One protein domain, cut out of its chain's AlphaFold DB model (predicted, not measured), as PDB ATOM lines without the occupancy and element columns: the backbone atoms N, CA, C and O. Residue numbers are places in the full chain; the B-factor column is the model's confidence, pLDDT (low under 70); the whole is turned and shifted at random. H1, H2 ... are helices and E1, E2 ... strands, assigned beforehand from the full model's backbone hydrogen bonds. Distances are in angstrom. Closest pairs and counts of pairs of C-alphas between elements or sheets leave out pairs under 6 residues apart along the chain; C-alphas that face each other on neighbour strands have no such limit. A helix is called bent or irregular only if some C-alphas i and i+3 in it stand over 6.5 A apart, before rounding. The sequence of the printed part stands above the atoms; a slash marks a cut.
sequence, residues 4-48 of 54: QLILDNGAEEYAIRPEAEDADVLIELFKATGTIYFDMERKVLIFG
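This is residues 4 to 48 of the 54 residues of an uncharacterized protein of Rubrobacteraceae bacterium (UniProt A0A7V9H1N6). Two small strand hairpins, E1 with E2 and E3 with E4, stand loosely together, and the helix H1 lies off to one side as the piece of chain between them. The end of H1 comes near the second hairpin, while residues 19 to 25, of which 20 to 25 belong to H1, stand free. The printed part has 45 residues, with one named helix and four named strands in the order E1, E2, H1, E3, E4; the class is mixed, helices and strands, with two separate antiparallel sheets of two strands. It is only just compact, close to loose, with a radius of gyration of the C-alphas of 10.8 A and spans of 29 by 22 by 18 A.

E1, residues 4 to 7, and E2, residues 12 to 16, form an antiparallel hairpin at 150 degrees, with N 5 and O 14 within hydrogen-bond range at 2.8 A. In H1, residues 20 to 32, 7 of 9 O i to N i+4 pairs are within range. E3, residues 36 to 39, and E4, residues 44 to 47, form an antiparallel hairpin at 156 degrees, with N 37 and O 46 at 2.8 A. The closest C-alphas of H1 and E4 are those of Leu 29 and Phe 47, 7.3 A apart. Those of E1 and E3 are Leu 7 and Phe 38, 8.0 A apart. E2 is apart from E3 and E4.

E1 begins at C-alpha 4 (-5.267, 18.964, -35.090) and is 9.4 A long. E2 measures 13.2 A, H1 19.0 A and E3 10.0 A. H1 is neither bent nor irregular, but only just: C-alphas 21 and 24 are 6.1 A apart. E4, 9.8 A long, ends at C-alpha 47 (-15.500, 27.887, -42.667).

The C-alphas farthest apart, of Ala 11 and Glu 21, are 29.8 A apart. The printed part has no cut, and its four links between named elements are tight. The mean pLDDT of the printed part is 76.2, with residues 9 to 10 under 70.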
ATOM      1  N   GLN A   4      -5.316  18.280 -36.378       76.94
ATOM      2  CA  GLN A   4      -5.267  18.964 -35.090       76.94
ATOM      3  C   GLN A   4      -5.439  20.458 -35.327       76.94
ATOM      4  O   GLN A   4      -4.645  21.081 -36.031       76.94
ATOM      5  N   LEU A   5      -6.491  21.012 -34.739       74.19
ATOM      6  CA  LEU A   5      -6.724  22.441 -34.655       74.19
ATOM      7  C   LEU A   5      -6.142  22.935 -33.339       74.19
ATOM      8  O   LEU A   5      -6.512  22.448 -32.273       74.19
ATOM      9  N   ILE A   6      -5.229  23.894 -33.444       76.44
ATOM     10  CA  ILE A   6      -4.670  24.616 -32.307       76.44
ATOM     11  C   ILE A   6      -5.467  25.915 -32.195       76.44
ATOM     12  O   ILE A   6      -5.418  26.757 -33.094       76.44
ATOM     13  N   LEU A   7      -6.239  26.043 -31.127       74.75
ATOM     14  CA  LEU A   7      -7.143  27.154 -30.861       74.75
ATOM     15  C   LEU A   7      -6.547  28.060 -29.778       74.75
ATOM     16  O   LEU A   7      -5.763  27.615 -28.937       74.75
ATOM     17  N   ASP A   8      -6.901  29.346 -29.831       71.69
ATOM     18  CA  ASP A   8      -6.530  30.347 -28.821       71.69
ATOM     19  C   ASP A   8      -5.007  30.398 -28.536       71.69
ATOM     20  O   ASP A   8      -4.547  30.307 -27.402       71.69
ATOM     21  N   ASN A   9      -4.187  30.462 -29.596       69.19
ATOM     22  CA  ASN A   9      -2.713  30.418 -29.517       69.19
ATOM     23  C   ASN A   9      -2.134  29.184 -28.789       69.19
ATOM     24  O   ASN A   9      -1.017  29.235 -28.273       69.19
ATOM     25  N   GLY A  10      -2.859  28.065 -28.776       67.31
ATOM     26  CA  GLY A  10      -2.418  26.827 -28.131       67.31
ATOM     27  C   GLY A  10      -2.892  26.661 -26.695       67.31
ATOM     28  O   GLY A  10      -2.373  25.794 -25.998       67.31
ATOM     29  N   ALA A  11      -3.872  27.449 -26.250       75.81
ATOM     30  CA  ALA A  11      -4.574  27.154 -25.005       75.81
ATOM     31  C   ALA A  11      -5.510  25.943 -25.150       75.81
ATOM     32  O   ALA A  11      -5.727  25.225 -24.174       75.81
ATOM     33  N   GLU A  12      -6.017  25.681 -26.361       73.69
ATOM     34  CA  GLU A  12      -6.863  24.523 -26.635       73.69
ATOM     35  C   GLU A  12      -6.476  23.781 -27.910       73.69
ATOM     36  O   GLU A  12      -6.102  24.369 -28.921       73.69
ATOM     37  N   GLU A  13      -6.587  22.455 -27.865       75.06
ATOM     38  CA  GLU A  13      -6.258  21.573 -28.979       75.06
ATOM     39  C   GLU A  13      -7.434  20.646 -29.263       75.06
ATOM     40  O   GLU A  13      -7.909  19.924 -28.381       75.06
ATOM     41  N   TYR A  14      -7.889  20.626 -30.515       74.50
ATOM     42  CA  TYR A  14      -8.976  19.756 -30.937       74.50
ATOM     43  C   TYR A  14      -8.571  18.900 -32.132       74.50
ATOM     44  O   TYR A  14      -8.146  19.406 -33.168       74.50
ATOM     45  N   ALA A  15      -8.719  17.583 -32.000       74.81
ATOM     46  CA  ALA A  15      -8.427  16.640 -33.069       74.81
ATOM     47  C   ALA A  15      -9.724  16.205 -33.765       74.81
ATOM     48  O   ALA A  15     -10.540  15.499 -33.172       74.81
ATOM     49  N   ILE A  16      -9.890  16.569 -35.038       75.31
ATOM     50  CA  ILE A  16     -10.947  16.014 -35.890       75.31
ATOM     51  C   ILE A  16     -10.408  14.864 -36.735       75.31
ATOM     52  O   ILE A  16      -9.287  14.893 -37.253       75.31
ATOM     53  N   ARG A  17     -11.239  13.836 -36.898       74.31
ATOM     54  CA  ARG A  17     -11.000  12.725 -37.821       74.31
ATOM     55  C   ARG A  17     -12.157  12.663 -38.810       74.31
ATOM     56  O   ARG A  17     -13.102  11.921 -38.559       74.31
ATOM     57  N   PRO A  18     -12.126  13.484 -39.869       71.06
ATOM     58  CA  PRO A  18     -13.077  13.336 -40.956       71.06
ATOM     59  C   PRO A  18     -12.847  12.005 -41.679       71.06
ATOM     60  O   PRO A  18     -11.744  11.439 -41.638       71.06
ATOM     61  N   GLU A  19     -13.891  11.513 -42.339       78.69
ATOM     62  CA  GLU A  19     -13.774  10.378 -43.251       78.69
ATOM     63  C   GLU A  19     -12.880  10.764 -44.444       78.69
ATOM     64  O   GLU A  19     -12.605  11.940 -44.694       78.69
ATOM     65  N   ALA A  20     -12.343   9.769 -45.153       76.12
ATOM     66  CA  ALA A  20     -11.343  10.016 -46.196       76.12
ATOM     67  C   ALA A  20     -11.872  10.900 -47.340       76.12
ATOM     68  O   ALA A  20     -11.108  11.689 -47.888       76.12
ATOM     69  N   GLU A  21     -13.159  10.782 -47.664       73.44
ATOM     70  CA  GLU A  21     -13.823  11.564 -48.712       73.44
ATOM     71  C   GLU A  21     -14.001  13.032 -48.295       73.44
ATOM     72  O   GLU A  21     -13.728  13.940 -49.075       73.44
ATOM     73  N   ASP A  22     -14.358  13.281 -47.032       75.06
ATOM     74  CA  ASP A  22     -14.498  14.635 -46.492       75.06
ATOM     75  C   ASP A  22     -13.147  15.330 -46.287       75.06
ATOM     76  O   ASP A  22     -13.053  16.552 -46.390       75.06
ATOM     77  N   ALA A  23     -12.081  14.579 -45.998       77.06
ATOM     78  CA  ALA A  23     -10.755  15.140 -45.738       77.06
ATOM     79  C   ALA A  23     -10.212  15.970 -46.917       77.06
ATOM     80  O   ALA A  23      -9.588  17.012 -46.701       77.06
ATOM     81  N   ASP A  24     -10.466  15.528 -48.150       80.50
ATOM     82  CA  ASP A  24     -10.007  16.218 -49.359       80.50
ATOM     83  C   ASP A  24     -10.760  17.544 -49.559       80.50
ATOM     84  O   ASP A  24     -10.145  18.605 -49.689       80.50
ATOM     85  N   VAL A  25     -12.091  17.506 -49.416       82.00
ATOM     86  CA  VAL A  25     -12.965  18.691 -49.468       82.00
ATOM     87  C   VAL A  25     -12.602  19.690 -48.372       82.00
ATOM     88  O   VAL A  25     -12.511  20.891 -48.627       82.00
ATOM     89  N   LEU A  26     -12.345  19.215 -47.150       78.38
ATOM     90  CA  LEU A  26     -11.924  20.069 -46.043       78.38
ATOM     91  C   LEU A  26     -10.601  20.766 -46.370       78.38
ATOM     92  O   LEU A  26     -10.496  21.963 -46.129       78.38
ATOM     93  N   ILE A  27      -9.610  20.071 -46.945       79.12
ATOM     94  CA  ILE A  27      -8.339  20.690 -47.363       79.12
ATOM     95  C   ILE A  27      -8.567  21.767 -48.425       79.12
ATOM     96  O   ILE A  27      -7.948  22.831 -48.347       79.12
ATOM     97  N   GLU A  28      -9.414  21.511 -49.419       81.81
ATOM     98  CA  GLU A  28      -9.739  22.506 -50.447       81.81
ATOM     99  C   GLU A  28     -10.411  23.739 -49.840       81.81
ATOM    100  O   GLU A  28     -10.005  24.865 -50.126       81.81
ATOM    101  N   LEU A  29     -11.355  23.540 -48.918       79.12
ATOM    102  CA  LEU A  29     -11.983  24.621 -48.161       79.12
ATOM    103  C   LEU A  29     -10.963  25.372 -47.299       79.12
ATOM    104  O   LEU A  29     -10.928  26.598 -47.329       79.12
ATOM    105  N   PHE A  30     -10.074  24.667 -46.599       77.75
ATOM    106  CA  PHE A  30      -8.976  25.266 -45.834       77.75
ATOM    107  C   PHE A  30      -8.069  26.138 -46.709       77.75
ATOM    108  O   PHE A  30      -7.607  27.177 -46.249       77.75
ATOM    109  N   LYS A  31      -7.813  25.739 -47.959       78.06
ATOM    110  CA  LYS A  31      -7.033  26.536 -48.919       78.06
ATOM    111  C   LYS A  31      -7.826  27.714 -49.486       78.06
ATOM    112  O   LYS A  31      -7.235  28.752 -49.773       78.06
ATOM    113  N   ALA A  32      -9.132  27.547 -49.677       77.69
ATOM    114  CA  ALA A  32     -10.009  28.560 -50.259       77.69
ATOM    115  C   ALA A  32     -10.426  29.641 -49.248       77.69
ATOM    116  O   ALA A  32     -10.679  30.782 -49.638       77.69
ATOM    117  N   THR A  33     -10.494  29.309 -47.956       72.56
ATOM    118  CA  THR A  33     -10.819  30.267 -46.893       72.56
ATOM    119  C   THR A  33      -9.547  30.765 -46.223       72.56
ATOM    120  O   THR A  33      -8.715  29.972 -45.793       72.56
ATOM    121  N   GLY A  34      -9.422  32.077 -46.034       70.44
ATOM    122  CA  GLY A  34      -8.353  32.637 -45.201       70.44
ATOM    123  C   GLY A  34      -8.633  32.549 -43.698       70.44
ATOM    124  O   GLY A  34      -7.811  32.988 -42.897       70.44
ATOM    125  N   THR A  35      -9.813  32.072 -43.289       75.88
ATOM    126  CA  THR A  35     -10.253  32.132 -41.891       75.88
ATOM    127  C   THR A  35     -11.189  30.976 -41.579       75.88
ATOM    128  O   THR A  35     -12.214  30.798 -42.238       75.88
ATOM    129  N   ILE A  36     -10.846  30.218 -40.543       77.06
ATOM    130  CA  ILE A  36     -11.646  29.116 -40.021       77.06
ATOM    131  C   ILE A  36     -11.988  29.432 -38.575       77.06
ATOM    132  O   ILE A  36     -11.130  29.863 -37.804       77.06
ATOM    133  N   TYR A  37     -13.241  29.194 -38.218       77.81
ATOM    134  CA  TYR A  37     -13.749  29.315 -36.865       77.81
ATOM    135  C   TYR A  37     -14.105  27.925 -36.356       77.81
ATOM    136  O   TYR A  37     -14.655  27.103 -37.085       77.81
ATOM    137  N   PHE A  38     -13.799  27.647 -35.097       78.38
ATOM    138  CA  PHE A  38     -14.223  26.416 -34.449       78.38
ATOM    139  C   PHE A  38     -15.126  26.777 -33.278       78.38
ATOM    140  O   PHE A  38     -14.723  27.521 -32.385       78.38
ATOM    141  N   ASP A  39     -16.360  26.283 -33.308       80.81
ATOM    142  CA  ASP A  39     -17.309  26.446 -32.215       80.81
ATOM    143  C   ASP A  39     -17.100  25.292 -31.231       80.81
ATOM    144  O   ASP A  39     -17.418  24.136 -31.526       80.81
ATOM    145  N   MET A  40     -16.525  25.604 -30.071       75.25
ATOM    146  CA  MET A  40     -16.184  24.626 -29.037       75.25
ATOM    147  C   MET A  40     -17.406  24.086 -28.287       75.25
ATOM    148  O   MET A  40     -17.401  22.921 -27.884       75.25
ATOM    149  N   GLU A  41     -18.463  24.888 -28.126       79.31
ATOM    150  CA  GLU A  41     -19.711  24.438 -27.496       79.31
ATOM    151  C   GLU A  41     -20.395  23.382 -28.360       79.31
ATOM    152  O   GLU A  41     -20.835  22.338 -27.870       79.31
ATOM    153  N   ARG A  42     -20.466  23.643 -29.666       79.25
ATOM    154  CA  ARG A  42     -21.145  22.767 -30.627       79.25
ATOM    155  C   ARG A  42     -20.222  21.713 -31.234       79.25
ATOM    156  O   ARG A  42     -20.717  20.789 -31.874       79.25
ATOM    157  N   LYS A  43     -18.908  21.829 -31.020       75.12
ATOM    158  CA  LYS A  43     -17.852  20.993 -31.617       75.12
ATOM    159  C   LYS A  43     -17.937  20.944 -33.144       75.12
ATOM    160  O   LYS A  43     -17.713  19.895 -33.750       75.12
ATOM    161  N   VAL A  44     -18.283  22.075 -33.757       76.94
ATOM    162  CA  VAL A  44     -18.413  22.204 -35.213       76.94
ATOM    163  C   VAL A  44     -17.366  23.150 -35.769       76.94
ATOM    164  O   VAL A  44     -16.983  24.140 -35.150       76.94
ATOM    165  N   LEU A  45     -16.920  22.831 -36.975       77.12
ATOM    166  CA  LEU A  45     -15.925  23.592 -37.704       77.12
ATOM    167  C   LEU A  45     -16.651  24.443 -38.744       77.12
ATOM    168  O   LEU A  45     -17.418  23.930 -39.558       77.12
ATOM    169  N   ILE A  46     -16.462  25.752 -38.660       80.00
ATOM    170  CA  ILE A  46     -17.161  26.753 -39.457       80.00
ATOM    171  C   ILE A  46     -16.134  27.417 -40.364       80.00
ATOM    172  O   ILE A  46     -15.216  28.107 -39.921       80.00
ATOM    173  N   PHE A  47     -16.303  27.213 -41.661       78.06
ATOM    174  CA  PHE A  47     -15.500  27.887 -42.667       78.06
ATOM    175  C   PHE A  47     -15.981  29.329 -42.814       78.06
ATOM    176  O   PHE A  47     -17.187  29.586 -42.857       78.06
ATOM    177  N   GLY A  48     -15.040  30.275 -42.840       73.50
ATOM    178  CA  GLY A  48     -15.339  31.678 -43.100       73.50
ATOM    179  C   GLY A  48     -15.858  31.899 -44.523       73.50
ATOM    180  O   GLY A  48     -16.179  30.961 -45.248       73.50
TER     181      GLY A  48